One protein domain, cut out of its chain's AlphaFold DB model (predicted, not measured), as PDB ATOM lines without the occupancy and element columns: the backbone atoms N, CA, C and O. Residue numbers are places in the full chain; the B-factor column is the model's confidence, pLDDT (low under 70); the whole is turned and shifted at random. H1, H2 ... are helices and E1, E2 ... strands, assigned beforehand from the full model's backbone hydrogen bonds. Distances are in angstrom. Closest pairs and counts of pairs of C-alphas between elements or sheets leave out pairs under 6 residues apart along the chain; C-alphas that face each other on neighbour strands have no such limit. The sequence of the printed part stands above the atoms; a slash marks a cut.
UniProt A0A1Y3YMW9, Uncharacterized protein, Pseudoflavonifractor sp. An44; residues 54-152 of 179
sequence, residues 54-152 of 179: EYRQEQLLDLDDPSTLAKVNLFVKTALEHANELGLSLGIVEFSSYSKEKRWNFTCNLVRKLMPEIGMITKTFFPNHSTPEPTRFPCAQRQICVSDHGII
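This is residues 54 to 152 of the 179 residues of an uncharacterized protein of Pseudoflavonifractor sp. An44 (UniProt A0A1Y3YMW9). Two helices, H1 and H3, cross near their middles beside a narrow sheet of three strands, and each only grazes the sheet; the short H2 sits by the far half of H1, away from the strands. At the other end of the domain, the hairpin of E2 and E3 runs out into a long loop, whose residues 131 to 137 stick out free. The printed part has 99 residues with three named helices and three named strands, in the order E1 H1 H2 H3 E2 E3, and its class is mixed, helices and strands. The sheet's order is E1 E2 E3, also mixed: E1 and E2 are parallel, E2 and E3 antiparallel. The whole is loose, with a radius of gyration of the C-alphas of 16.1 A, and only just elongated, spanning 52 by 34 by 22 A.

E1 is residues 60 to 62, 6.0 A long from first to last C-alpha, with C-alpha 60 at (-13.501, 137.842, 487.210). H1, the longest helix, is residues 66 to 85 and 28.6 A long. H2 is residues 92 to 96, 6.0 A. H3 is residues 100 to 114, 21.3 A, with C-alpha 100 at (-27.513, 151.280, 476.563). E2 is residues 120 to 125, 16.3 A. E3 is residues 141 to 146, 16.1 A, and ends with C-alpha 146 at (-17.475, 133.855, 479.778).

E1 and E2 are parallel at 18 degrees, with N 61 and O 120 within hydrogen-bond range at 2.9 A. E1, then H1, H2 and H3, then E2 form a strand-helix-strand unit, two parallel neighbour strands with helices between them. E2 and E3 are an antiparallel hairpin at 163 degrees; N 123 and O 143 are 3.0 A apart and N 141 and O 125 2.8 A. H1 is on the sheet but only grazes it with residues 68 to 72, and H3 likewise with residues 108 to 112. H1 and H3 touch, about perpendicular at 85 degrees, through residues 72 to 76 of H1 and 107 to 111 of H3; their closest C-alphas, of Val 76 and Thr 107, are 6.6 A apart. H1 touches H2 with residues 77 to 84 alone, the closest C-alphas being those of Leu 80 and Ile 92, 5.5 A apart. H2 and H3 are close but not clearly touching, with the C-alphas of Phe 95 and Arg 103 6.9 A apart. H2 is not on the sheet and is apart from E1, E2 and E3. In H1, H2 and H3 every O i to N i+4 pair is within hydrogen-bond range.

The two C-alphas farthest apart, of Leu 86 and Thr 135, are 52.4 A apart, while the first and last printed C-alphas, of Glu 54 and Ile 152, are 6.7 A apart. The printed part has no cut. The link from E2 to E3, residues 126 to 140, is long. The mean pLDDT of the printed part is 88.5; residue 93 and residues 128 to 138 are under 70.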
ATOM      1  N   GLU A  54     -14.710 127.497 486.642       97.62
ATOM      2  CA  GLU A  54     -13.531 127.620 487.507       97.62
ATOM      3  C   GLU A  54     -12.637 128.752 487.006       97.62
ATOM      4  O   GLU A  54     -12.308 128.836 485.826       97.62
ATOM      5  N   TYR A  55     -12.275 129.669 487.898       97.69
ATOM      6  CA  TYR A  55     -11.539 130.876 487.545       97.69
ATOM      7  C   TYR A  55     -10.727 131.378 488.736       97.69
ATOM      8  O   TYR A  55     -11.089 131.167 489.894       97.69
ATOM      9  N   ARG A  56      -9.637 132.086 488.444       97.75
ATOM     10  CA  ARG A  56      -8.898 132.868 489.439       97.75
ATOM     11  C   ARG A  56      -9.548 134.235 489.612       97.75
ATOM     12  O   ARG A  56     -10.167 134.747 488.680       97.75
ATOM     13  N   GLN A  57      -9.394 134.847 490.782       96.75
ATOM     14  CA  GLN A  57     -10.084 136.095 491.116       96.75
ATOM     15  C   GLN A  57      -9.796 137.223 490.112       96.75
ATOM     16  O   GLN A  57     -10.698 137.980 489.772       96.75
ATOM     17  N   GLU A  58      -8.571 137.307 489.593       96.81
ATOM     18  CA  GLU A  58      -8.169 138.285 488.577       96.81
ATOM     19  C   GLU A  58      -8.856 138.090 487.217       96.81
ATOM     20  O   GLU A  58      -8.902 139.018 486.414       96.81
ATOM     21  N   GLN A  59      -9.418 136.907 486.955       98.00
ATOM     22  CA  GLN A  59     -10.154 136.621 485.723       98.00
ATOM     23  C   GLN A  59     -11.623 137.061 485.792       98.00
ATOM     24  O   GLN A  59     -12.293 137.087 484.755       98.00
ATOM     25  N   LEU A  60     -12.131 137.391 486.987       98.19
ATOM     26  CA  LEU A  60     -13.501 137.842 487.210       98.19
ATOM     27  C   LEU A  60     -13.566 139.367 487.305       98.19
ATOM     28  O   LEU A  60     -12.993 139.987 488.197       98.19
ATOM     29  N   LEU A  61     -14.403 139.952 486.455       98.25
ATOM     30  CA  LEU A  61     -14.876 141.321 486.597       98.25
ATOM     31  C   LEU A  61     -16.335 141.317 487.078       98.25
ATOM     32  O   LEU A  61     -17.264 141.136 486.282       98.25
ATOM     33  N   ASP A  62     -16.544 141.518 488.379       98.06
ATOM     34  CA  ASP A  62     -17.890 141.615 488.949       98.06
ATOM     35  C   ASP A  62     -18.420 143.054 488.887       98.06
ATOM     36  O   ASP A  62     -18.015 143.921 489.656       98.06
ATOM     37  N   LEU A  63     -19.352 143.317 487.972       97.94
ATOM     38  CA  LEU A  63     -19.972 144.634 487.813       97.94
ATOM     39  C   LEU A  63     -21.128 144.883 488.798       97.94
ATOM     40  O   LEU A  63     -21.756 145.944 488.731       97.94
ATOM     41  N   ASP A  64     -21.454 143.923 489.671       96.81
ATOM     42  CA  ASP A  64     -22.332 144.165 490.820       96.81
ATOM     43  C   ASP A  64     -21.591 144.840 491.982       96.81
ATOM     44  O   ASP A  64     -22.233 145.549 492.757       96.81
ATOM     45  N   ASP A  65     -20.261 144.702 492.070       97.50
ATOM     46  CA  ASP A  65     -19.442 145.482 493.000       97.50
ATOM     47  C   ASP A  65     -19.356 146.949 492.524       97.50
ATOM     48  O   ASP A  65     -18.775 147.230 491.465       97.50
ATOM     49  N   PRO A  66     -19.875 147.919 493.306       96.31
ATOM     50  CA  PRO A  66     -19.824 149.332 492.945       96.31
ATOM     51  C   PRO A  66     -18.401 149.847 492.712       96.31
ATOM     52  O   PRO A  66     -18.199 150.728 491.874       96.31
ATOM     53  N   SER A  67     -17.411 149.302 493.427       96.81
ATOM     54  CA  SER A  67     -16.015 149.726 493.302       96.81
ATOM     55  C   SER A  67     -15.428 149.309 491.951       96.81
ATOM     56  O   SER A  67     -14.793 150.114 491.263       96.81
ATOM     57  N   THR A  68     -15.708 148.077 491.529       96.06
ATOM     58  CA  THR A  68     -15.306 147.533 490.232       96.06
ATOM     59  C   THR A  68     -16.006 148.269 489.094       96.06
ATOM     60  O   THR A  68     -15.350 148.719 488.151       96.06
ATOM     61  N   LEU A  69     -17.315 148.505 489.211       96.31
ATOM     62  CA  LEU A  69     -18.075 149.269 488.223       96.31
ATOM     63  C   LEU A  69     -17.546 150.705 488.064       96.31
ATOM     64  O   LEU A  69     -17.398 151.193 486.941       96.31
ATOM     65  N   ALA A  70     -17.224 151.388 489.168       96.38
ATOM     66  CA  ALA A  70     -16.654 152.733 489.131       96.38
ATOM     67  C   ALA A  70     -15.295 152.769 488.411       96.38
ATOM     68  O   ALA A  70     -15.069 153.653 487.581       96.38
ATOM     69  N   LYS A  71     -14.418 151.787 488.668       95.81
ATOM     70  CA  LYS A  71     -13.120 151.654 487.984       95.81
ATOM     71  C   LYS A  71     -13.287 151.447 486.478       95.81
ATOM     72  O   LYS A  71     -12.620 152.127 485.704       95.81
ATOM     73  N   VAL A  72     -14.206 150.573 486.060       96.06
ATOM     74  CA  VAL A  72     -14.504 150.336 484.636       96.06
ATOM     75  C   VAL A  72     -15.017 151.608 483.960       96.06
ATOM     76  O   VAL A  72     -14.556 151.959 482.877       96.06
ATOM     77  N   ASN A  73     -15.932 152.333 484.608       94.56
ATOM     78  CA  ASN A  73     -16.459 153.586 484.066       94.56
ATOM     79  C   ASN A  73     -15.365 154.646 483.897       94.56
ATOM     80  O   ASN A  73     -15.314 155.307 482.860       94.56
ATOM     81  N   LEU A  74     -14.484 154.797 484.893       95.06
ATOM     82  CA  LEU A  74     -13.351 155.717 484.809       95.06
ATOM     83  C   LEU A  74     -12.401 155.317 483.675       95.06
ATOM     84  O   LEU A  74     -12.052 156.154 482.852       95.06
ATOM     85  N   PHE A  75     -12.055 154.034 483.593       93.50
ATOM     86  CA  PHE A  75     -11.191 153.492 482.551       93.50
ATOM     87  C   PHE A  75     -11.719 153.782 481.139       93.50
ATOM     88  O   PHE A  75     -10.998 154.332 480.308       93.50
ATOM     89  N   VAL A  76     -12.991 153.465 480.867       91.94
ATOM     90  CA  VAL A  76     -13.596 153.709 479.548       91.94
ATOM     91  C   VAL A  76     -13.684 155.199 479.249       91.94
ATOM     92  O   VAL A  76     -13.401 155.604 478.123       91.94
ATOM     93  N   LYS A  77     -14.033 156.025 480.239       91.56
ATOM     94  CA  LYS A  77     -14.053 157.480 480.075       91.56
ATOM     95  C   LYS A  77     -12.679 157.999 479.641       91.56
ATOM     96  O   LYS A  77     -12.602 158.674 478.621       91.56
ATOM     97  N   THR A  78     -11.614 157.623 480.348       92.19
ATOM     98  CA  THR A  78     -10.243 158.031 480.013       92.19
ATOM     99  C   THR A  78      -9.818 157.530 478.631       92.19
ATOM    100  O   THR A  78      -9.214 158.278 477.865       92.19
ATOM    101  N   ALA A  79     -10.178 156.297 478.259       89.56
ATOM    102  CA  ALA A  79      -9.887 155.768 476.927       89.56
ATOM    103  C   ALA A  79     -10.592 156.562 475.808       89.56
ATOM    104  O   ALA A  79      -9.990 156.826 474.769       89.56
ATOM    105  N   LEU A  80     -11.849 156.966 476.019       89.19
ATOM    106  CA  LEU A  80     -12.616 157.767 475.058       89.19
ATOM    107  C   LEU A  80     -12.136 159.223 474.981       89.19
ATOM    108  O   LEU A  80     -12.141 159.801 473.895       89.19
ATOM    109  N   GLU A  81     -11.723 159.816 476.105       90.19
ATOM    110  CA  GLU A  81     -11.088 161.143 476.145       90.19
ATOM    111  C   GLU A  81      -9.807 161.143 475.307       90.19
ATOM    112  O   GLU A  81      -9.660 161.967 474.406       90.19
ATOM    113  N   HIS A  82      -8.948 160.145 475.511       88.31
ATOM    114  CA  HIS A  82      -7.715 160.014 474.746       88.31
ATOM    115  C   HIS A  82      -7.967 159.748 473.252       88.31
ATOM    116  O   HIS A  82      -7.316 160.335 472.389       88.31
ATOM    117  N   ALA A  83      -8.952 158.910 472.910       86.69
ATOM    118  CA  ALA A  83      -9.337 158.682 471.515       86.69
ATOM    119  C   ALA A  83      -9.808 159.975 470.824       86.69
ATOM    120  O   ALA A  83      -9.475 160.208 469.660       86.69
ATOM    121  N   ASN A  84     -10.538 160.828 471.550       85.88
ATOM    122  CA  ASN A  84     -10.987 162.128 471.063       85.88
ATOM    123  C   ASN A  84      -9.817 163.101 470.835       85.88
ATOM    124  O   ASN A  84      -9.791 163.787 469.818       85.88
ATOM    125  N   GLU A  85      -8.831 163.137 471.736       88.31
ATOM    126  CA  GLU A  85      -7.600 163.936 471.573       88.31
ATOM    127  C   GLU A  85      -6.785 163.517 470.343       88.31
ATOM    128  O   GLU A  85      -6.204 164.360 469.661       88.31
ATOM    129  N   LEU A  86      -6.782 162.220 470.025       88.06
ATOM    130  CA  LEU A  86      -6.129 161.666 468.837       88.06
ATOM    131  C   LEU A  86      -6.935 161.863 467.539       88.06
ATOM    132  O   LEU A  86      -6.480 161.450 466.473       88.06
ATOM    133  N   GLY A  87      -8.131 162.460 467.605       84.31
ATOM    134  CA  GLY A  87      -9.004 162.654 466.446       84.31
ATOM    135  C   GLY A  87      -9.574 161.353 465.870       84.31
ATOM    136  O   GLY A  87      -9.945 161.311 464.696       84.31
ATOM    137  N   LEU A  88      -9.633 160.278 466.666       82.19
ATOM    138  CA  LEU A  88     -10.277 159.032 466.257       82.19
ATOM    139  C   LEU A  88     -11.797 159.217 466.217       82.19
ATOM    140  O   LEU A  88     -12.366 159.962 467.013       82.19
ATOM    141  N   SER A  89     -12.469 158.495 465.316       71.50
ATOM    142  CA  SER A  89     -13.918 158.630 465.117       71.50
ATOM    143  C   SER A  89     -14.729 158.320 466.378       71.50
ATOM    144  O   SER A  89     -15.768 158.923 466.600       71.50
ATOM    145  N   LEU A  90     -14.243 157.439 467.256       71.06
ATOM    146  CA  LEU A  90     -14.966 157.021 468.455       71.06
ATOM    147  C   LEU A  90     -14.652 157.901 469.681       71.06
ATOM    148  O   LEU A  90     -13.978 157.469 470.615       71.06
ATOM    149  N   GLY A  91     -15.154 159.138 469.674       70.38
ATOM    150  CA  GLY A  91     -15.101 160.060 470.818       70.38
ATOM    151  C   GLY A  91     -16.286 159.920 471.791       70.38
ATOM    152  O   GLY A  91     -17.275 159.238 471.513       70.38
ATOM    153  N   ILE A  92     -16.225 160.616 472.936       73.06
ATOM    154  CA  ILE A  92     -17.264 160.584 473.996       73.06
ATOM    155  C   ILE A  92     -18.658 160.947 473.467       73.06
ATOM    156  O   ILE A  92     -19.647 160.317 473.846       73.06
ATOM    157  N   VAL A  93     -18.744 161.964 472.603       69.50
ATOM    158  CA  VAL A  93     -20.022 162.455 472.064       69.50
ATOM    159  C   VAL A  93     -20.704 161.368 471.237       69.50
ATOM    160  O   VAL A  93     -21.866 161.050 471.496       69.50
ATOM    161  N   GLU A  94     -19.979 160.731 470.315       78.25
ATOM    162  CA  GLU A  94     -20.524 159.627 469.522       78.25
ATOM    163  C   GLU A  94     -20.916 158.450 470.422       78.25
ATOM    164  O   GLU A  94     -22.043 157.958 470.339       78.25
ATOM    165  N   PHE A  95     -20.041 158.058 471.352       84.38
ATOM    166  CA  PHE A  95     -20.314 156.955 472.271       84.38
ATOM    167  C   PHE A  95     -21.583 157.181 473.105       84.38
ATOM    168  O   PHE A  95     -22.363 156.254 473.323       84.38
ATOM    169  N   SER A  96     -21.831 158.420 473.542       83.25
ATOM    170  CA  SER A  96     -23.012 158.776 474.337       83.25
ATOM    171  C   SER A  96     -24.338 158.632 473.576       83.25
ATOM    172  O   SER A  96     -25.373 158.415 474.207       83.25
ATOM    173  N   SER A  97     -24.303 158.682 472.239       88.00
ATOM    174  CA  SER A  97     -25.481 158.511 471.377       88.00
ATOM    175  C   SER A  97     -25.926 157.050 471.231       88.00
ATOM    176  O   SER A  97     -27.040 156.772 470.783       88.00
ATOM    177  N   TYR A  98     -25.072 156.094 471.606       90.06
ATOM    178  CA  TYR A  98     -25.368 154.676 471.462       90.06
ATOM    179  C   TYR A  98     -26.411 154.210 472.486       90.06
ATOM    180  O   TYR A  98     -26.458 154.667 473.635       90.06
ATOM    181  N   SER A  99     -27.216 153.217 472.085       92.69
ATOM    182  CA  SER A  99     -28.144 152.547 473.001       92.69
ATOM    183  C   SER A  99     -27.398 151.984 474.214       92.69
ATOM    184  O   SER A  99     -26.186 151.739 474.172       92.69
ATOM    185  N   LYS A 100     -28.115 151.776 475.321       91.88
ATOM    186  CA  LYS A 100     -27.513 151.280 476.563       91.88
ATOM    187  C   LYS A 100     -26.776 149.956 476.324       91.88
ATOM    188  O   LYS A 100     -25.637 149.816 476.748       91.88
ATOM    189  N   GLU A 101     -27.386 149.046 475.579       92.81
ATOM    190  CA  GLU A 101     -26.846 147.731 475.230       92.81
ATOM    191  C   GLU A 101     -25.553 147.853 474.422       92.81
ATOM    192  O   GLU A 101     -24.570 147.190 474.733       92.81
ATOM    193  N   LYS A 102     -25.521 148.744 473.421       93.94
ATOM    194  CA  LYS A 102     -24.323 148.981 472.603       93.94
ATOM    195  C   LYS A 102     -23.174 149.565 473.422       93.94
ATOM    196  O   LYS A 102     -22.031 149.146 473.254       93.94
ATOM    197  N   ARG A 103     -23.464 150.502 474.332       93.56
ATOM    198  CA  ARG A 103     -22.448 151.074 475.233       93.56
ATOM    199  C   ARG A 103     -21.870 150.021 476.172       93.56
ATOM    200  O   ARG A 103     -20.655 149.958 476.343       93.56
ATOM    201  N   TRP A 104     -22.729 149.182 476.744       95.31
ATOM    202  CA  TRP A 104     -22.325 148.072 477.604       95.31
ATOM    203  C   TRP A 104     -21.498 147.026 476.843       95.31
ATOM    204  O   TRP A 104     -20.417 146.654 477.303       95.31
ATOM    205  N   ASN A 105     -21.942 146.634 475.644       96.25
ATOM    206  CA  ASN A 105     -21.226 145.717 474.759       96.25
ATOM    207  C   ASN A 105     -19.809 146.210 474.452       96.25
ATOM    208  O   ASN A 105     -18.836 145.490 474.673       96.25
ATOM    209  N   PHE A 106     -19.700 147.458 473.986       94.19
ATOM    210  CA  PHE A 106     -18.423 148.088 473.675       94.19
ATOM    211  C   PHE A 106     -17.515 148.154 474.903       94.19
ATOM    212  O   PHE A 106     -16.360 147.750 474.824       94.19
ATOM    213  N   THR A 107     -18.045 148.605 476.044       95.12
ATOM    214  CA  THR A 107     -17.299 148.726 477.305       95.12
ATOM    215  C   THR A 107     -16.692 147.389 477.723       95.12
ATOM    216  O   THR A 107     -15.487 147.305 477.947       95.12
ATOM    217  N   CYS A 108     -17.500 146.329 477.768       97.19
ATOM    218  CA  CYS A 108     -17.040 144.999 478.170       97.19
ATOM    219  C   CYS A 108     -15.988 144.441 477.201       97.19
ATOM    220  O   CYS A 108     -14.989 143.863 477.628       97.19
ATOM    221  N   ASN A 109     -16.184 144.644 475.895       96.31
ATOM    222  CA  ASN A 109     -15.233 144.198 474.878       96.31
ATOM    223  C   ASN A 109     -13.920 144.998 474.907       96.31
ATOM    224  O   ASN A 109     -12.854 144.415 474.728       96.31
ATOM    225  N   LEU A 110     -13.976 146.308 475.162       94.25
ATOM    226  CA  LEU A 110     -12.791 147.154 475.316       94.25
ATOM    227  C   LEU A 110     -11.977 146.738 476.541       94.25
ATOM    228  O   LEU A 110     -10.765 146.570 476.436       94.25
ATOM    229  N   VAL A 111     -12.651 146.529 477.676       95.19
ATOM    230  CA  VAL A 111     -12.033 146.037 478.912       95.19
ATOM    231  C   VAL A 111     -11.295 144.727 478.652       95.19
ATOM    232  O   VAL A 111     -10.096 144.676 478.879       95.19
ATOM    233  N   ARG A 112     -11.947 143.718 478.065       94.88
ATOM    234  CA  ARG A 112     -11.297 142.432 477.739       94.88
ATOM    235  C   ARG A 112     -10.142 142.554 476.750       94.88
ATOM    236  O   ARG A 112      -9.195 141.782 476.806       94.88
ATOM    237  N   LYS A 113     -10.213 143.508 475.818       94.00
ATOM    238  CA  LYS A 113      -9.137 143.734 474.848       94.00
ATOM    239  C   LYS A 113      -7.881 144.315 475.503       94.00
ATOM    240  O   LYS A 113      -6.782 144.045 475.030       94.00
ATOM    241  N   LEU A 114      -8.048 145.137 476.536       92.44
ATOM    242  CA  LEU A 114      -6.955 145.852 477.202       92.44
ATOM    243  C   LEU A 114      -6.492 145.175 478.502       92.44
ATOM    244  O   LEU A 114      -5.360 145.391 478.919       92.44
ATOM    245  N   MET A 115      -7.344 144.342 479.095       93.75
ATOM    246  CA  MET A 115      -7.099 143.503 480.271       93.75
ATOM    247  C   MET A 115      -7.417 142.044 479.894       93.75
ATOM    248  O   MET A 115      -8.504 141.542 480.208       93.75
ATOM    249  N   PRO A 116      -6.529 141.377 479.127       93.56
ATOM    250  CA  PRO A 116      -6.773 140.040 478.581       93.56
ATOM    251  C   PRO A 116      -6.852 138.940 479.647       93.56
ATOM    252  O   PRO A 116      -7.293 137.835 479.345       93.56
ATOM    253  N   GLU A 117      -6.444 139.220 480.885       96.44
ATOM    254  CA  GLU A 117      -6.631 138.337 482.032       96.44
ATOM    255  C   GLU A 117      -8.109 138.140 482.394       96.44
ATOM    256  O   GLU A 117      -8.466 137.090 482.929       96.44
ATOM    257  N   ILE A 118      -8.979 139.105 482.068       98.00
ATOM    258  CA  ILE A 118     -10.414 139.033 482.354       98.00
ATOM    259  C   ILE A 118     -11.076 138.035 481.398       98.00
ATOM    260  O   ILE A 118     -11.428 138.350 480.257       98.00
ATOM    261  N   GLY A 119     -11.306 136.823 481.897       97.81
ATOM    262  CA  GLY A 119     -11.999 135.752 481.182       97.81
ATOM    263  C   GLY A 119     -13.511 135.715 481.423       97.81
ATOM    264  O   GLY A 119     -14.235 135.067 480.665       97.81
ATOM    265  N   MET A 120     -14.014 136.410 482.449       98.19
ATOM    266  CA  MET A 120     -15.420 136.359 482.852       98.19
ATOM    267  C   MET A 120     -15.919 137.702 483.401       98.19
ATOM    268  O   MET A 120     -15.240 138.368 484.177       98.19
ATOM    269  N   ILE A 121     -17.138 138.090 483.018       98.56
ATOM    270  CA  ILE A 121     -17.815 139.299 483.511       98.56
ATOM    271  C   ILE A 121     -19.186 138.909 484.069       98.56
ATOM    272  O   ILE A 121     -19.922 138.170 483.410       98.56
ATOM    273  N   THR A 122     -19.561 139.430 485.243       98.38
ATOM    274  CA  THR A 122     -20.893 139.206 485.835       98.38
ATOM    275  C   THR A 122     -21.648 140.497 486.094       98.38
ATOM    276  O   THR A 122     -21.052 141.506 486.460       98.38
ATOM    277  N   LYS A 123     -22.976 140.457 485.932       97.62
ATOM    278  CA  LYS A 123     -23.873 141.540 486.351       97.62
ATOM    279  C   LYS A 123     -25.276 141.023 486.638       97.62
ATOM    280  O   LYS A 123     -25.820 140.212 485.887       97.62
ATOM    281  N   THR A 124     -25.902 141.581 487.663       95.75
ATOM    282  CA  THR A 124     -27.319 141.411 487.967       95.75
ATOM    283  C   THR A 124     -28.160 142.499 487.303       95.75
ATOM    284  O   THR A 124     -27.949 143.697 487.515       95.75
ATOM    285  N   PHE A 125     -29.123 142.084 486.483       91.38
ATOM    286  CA  PHE A 125     -30.070 142.959 485.796       91.38
ATOM    287  C   PHE A 125     -31.456 142.854 486.423       91.38
ATOM    288  O   PHE A 125     -31.865 141.786 486.863       91.38
ATOM    289  N   PHE A 126     -32.205 143.951 486.407       87.06
ATOM    290  CA  PHE A 126     -33.600 143.980 486.832       87.06
ATOM    291  C   PHE A 126     -34.465 144.128 485.577       87.06
ATOM    292  O   PHE A 126     -34.479 145.210 484.986       87.06
ATOM    293  N   PRO A 127     -35.122 143.058 485.096       74.38
ATOM    294  CA  PRO A 127     -35.975 143.134 483.922       74.38
ATOM    295  C   PRO A 127     -37.167 144.054 484.196       74.38
ATOM    296  O   PRO A 127     -37.864 143.912 485.201       74.38
ATOM    297  N   ASN A 128     -37.461 144.939 483.243       63.47
ATOM    298  CA  ASN A 128     -38.600 145.865 483.309       63.47
ATOM    299  C   ASN A 128     -39.977 145.162 483.267       63.47
ATOM    300  O   ASN A 128     -41.002 145.830 483.304       63.47
ATOM    301  N   HIS A 129     -40.015 143.830 483.162       56.22
ATOM    302  CA  HIS A 129     -41.234 143.029 483.002       56.22
ATOM    303  C   HIS A 129     -41.807 142.492 484.318       56.22
ATOM    304  O   HIS A 129     -42.692 141.639 484.294       56.22
ATOM    305  N   SER A 130     -41.322 142.974 485.461       52.94
ATOM    306  CA  SER A 130     -41.988 142.706 486.734       52.94
ATOM    307  C   SER A 130     -43.310 143.472 486.716       52.94
ATOM    308  O   SER A 130     -43.309 144.701 486.782       52.94
ATOM    309  N   THR A 131     -44.436 142.773 486.564       51.06
ATOM    310  CA  THR A 131     -45.745 143.366 486.851       51.06
ATOM    311  C   THR A 131     -45.679 144.012 488.238       51.06
ATOM    312  O   THR A 131     -45.082 143.415 489.139       51.06
ATOM    313  N   PRO A 132     -46.232 145.222 488.427       50.34
ATOM    314  CA  PRO A 132     -46.254 145.879 489.724       50.34
ATOM    315  C   PRO A 132     -47.225 145.128 490.643       50.34
ATOM    316  O   PRO A 132     -48.366 145.531 490.836       50.34
ATOM    317  N   GLU A 133     -46.794 143.985 491.172       55.47
ATOM    318  CA  GLU A 133     -47.429 143.362 492.321       55.47
ATOM    319  C   GLU A 133     -46.817 143.972 493.589       55.47
ATOM    320  O   GLU A 133     -45.593 143.962 493.738       55.47
ATOM    321  N   PRO A 134     -47.637 144.493 494.516       58.69
ATOM    322  CA  PRO A 134     -47.171 145.282 495.659       58.69
ATOM    323  C   PRO A 134     -46.295 144.506 496.657       58.69
ATOM    324  O   PRO A 134     -45.671 145.116 497.518       58.69
ATOM    325  N   THR A 135     -46.240 143.179 496.557       64.25
ATOM    326  CA  THR A 135     -45.541 142.294 497.502       64.25
ATOM    327  C   THR A 135     -44.354 141.549 496.894       64.25
ATOM    328  O   THR A 135     -43.655 140.840 497.618       64.25
ATOM    329  N   ARG A 136     -44.097 141.669 495.582       62.72
ATOM    330  CA  ARG A 136     -43.016 140.911 494.936       62.72
ATOM    331  C   ARG A 136     -41.723 141.709 494.913       62.72
ATOM    332  O   ARG A 136     -41.627 142.742 494.255       62.72
ATOM    333  N   PHE A 137     -40.699 141.176 495.578       68.50
ATOM    334  CA  PHE A 137     -39.321 141.591 495.344       68.50
ATOM    335  C   PHE A 137     -39.005 141.472 493.844       68.50
ATOM    336  O   PHE A 137     -39.379 140.470 493.223       68.50
ATOM    337  N   PRO A 138     -38.347 142.475 493.238       69.38
ATOM    338  CA  PRO A 138     -38.054 142.445 491.815       69.38
ATOM    339  C   PRO A 138     -37.174 141.235 491.492       69.38
ATOM    340  O   PRO A 138     -36.171 140.979 492.159       69.38
ATOM    341  N   CYS A 139     -37.553 140.488 490.454       78.00
ATOM    342  CA  CYS A 139     -36.816 139.300 490.036       78.00
ATOM    343  C   CYS A 139     -35.496 139.721 489.377       78.00
ATOM    344  O   CYS A 139     -35.468 140.143 488.221       78.00
ATOM    345  N   ALA A 140     -34.406 139.653 490.135       87.25
ATOM    346  CA  ALA A 140     -33.084 140.052 489.685       87.25
ATOM    347  C   ALA A 140     -32.400 138.901 488.928       87.25
ATOM    348  O   ALA A 140     -32.244 137.795 489.442       87.25
ATOM    349  N   GLN A 141     -31.959 139.164 487.702       91.44
ATOM    350  CA  GLN A 141     -31.325 138.185 486.827       91.44
ATOM    351  C   GLN A 141     -29.812 138.388 486.793       91.44
ATOM    352  O   GLN A 141     -29.312 139.246 486.062       91.44
ATOM    353  N   ARG A 142     -29.071 137.575 487.555       95.38
ATOM    354  CA  ARG A 142     -27.607 137.508 487.440       95.38
ATOM    355  C   ARG A 142     -27.211 136.771 486.164       95.38
ATOM    356  O   ARG A 142     -27.473 135.573 486.023       95.38
ATOM    357  N   GLN A 143     -26.598 137.514 485.249       96.19
ATOM    358  CA  GLN A 143     -26.009 137.005 484.017       96.19
ATOM    359  C   GLN A 143     -24.491 136.936 484.153       96.19
ATOM    360  O   GLN A 143     -23.861 137.779 484.798       96.19
ATOM    361  N   ILE A 144     -23.918 135.916 483.527       98.25
ATOM    362  CA  ILE A 144     -22.490 135.621 483.517       98.25
ATOM    363  C   ILE A 144     -22.081 135.492 482.052       98.25
ATOM    364  O   ILE A 144     -22.700 134.733 481.310       98.25
ATOM    365  N   CYS A 145     -21.059 136.231 481.631       98.25
ATOM    366  CA  CYS A 145     -20.500 136.144 480.287       98.25
ATOM    367  C   CYS A 145     -19.051 135.674 480.369       98.25
ATOM    368  O   CYS A 145     -18.198 136.375 480.918       98.25
ATOM    369  N   VAL A 146     -18.788 134.500 479.806       98.00
ATOM    370  CA  VAL A 146     -17.475 133.855 479.778       98.00
ATOM    371  C   VAL A 146     -16.874 134.030 478.387       98.00
ATOM    372  O   VAL A 146     -17.444 133.573 477.399       98.00
ATOM    373  N   SER A 147     -15.743 134.725 478.295       96.69
ATOM    374  CA  SER A 147     -14.994 134.926 477.047       96.69
ATOM    375  C   SER A 147     -13.797 133.987 476.911       96.69
ATOM    376  O   SER A 147     -13.352 133.754 475.790       96.69
ATOM    377  N   ASP A 148     -13.295 133.456 478.027       96.19
ATOM    378  CA  ASP A 148     -12.262 132.422 478.058       96.19
ATOM    379  C   ASP A 148     -12.904 131.047 478.284       96.19
ATOM    380  O   ASP A 148     -13.357 130.731 479.384       96.19
ATOM    381  N   HIS A 149     -12.951 130.214 477.240       94.12
ATOM    382  CA  HIS A 149     -13.513 128.861 477.325       94.12
ATOM    383  C   HIS A 149     -12.783 127.958 478.322       94.12
ATOM    384  O   HIS A 149     -13.394 126.997 478.780       94.12
ATOM    385  N   GLY A 150     -11.535 128.268 478.695       94.62
ATOM    386  CA  GLY A 150     -10.801 127.533 479.727       94.62
ATOM    387  C   GLY A 150     -11.454 127.592 481.111       94.62
ATOM    388  O   GLY A 150     -11.179 126.733 481.939       94.62
ATOM    389  N   ILE A 151     -12.355 128.554 481.345       96.81
ATOM    390  CA  ILE A 151     -13.140 128.669 482.585       96.81
ATOM    391  C   ILE A 151     -14.274 127.629 482.639       96.81
ATOM    392  O   ILE A 151     -14.771 127.307 483.715       96.81
ATOM    393  N   ILE A 152     -14.713 127.094 481.495       96.06
ATOM    394  CA  ILE A 152     -15.852 126.173 481.398       96.06
ATOM    395  C   ILE A 152     -15.353 124.731 481.562       96.06
ATOM    396  O   ILE A 152     -15.019 124.049 480.593       96.06
TER     397      ILE A 152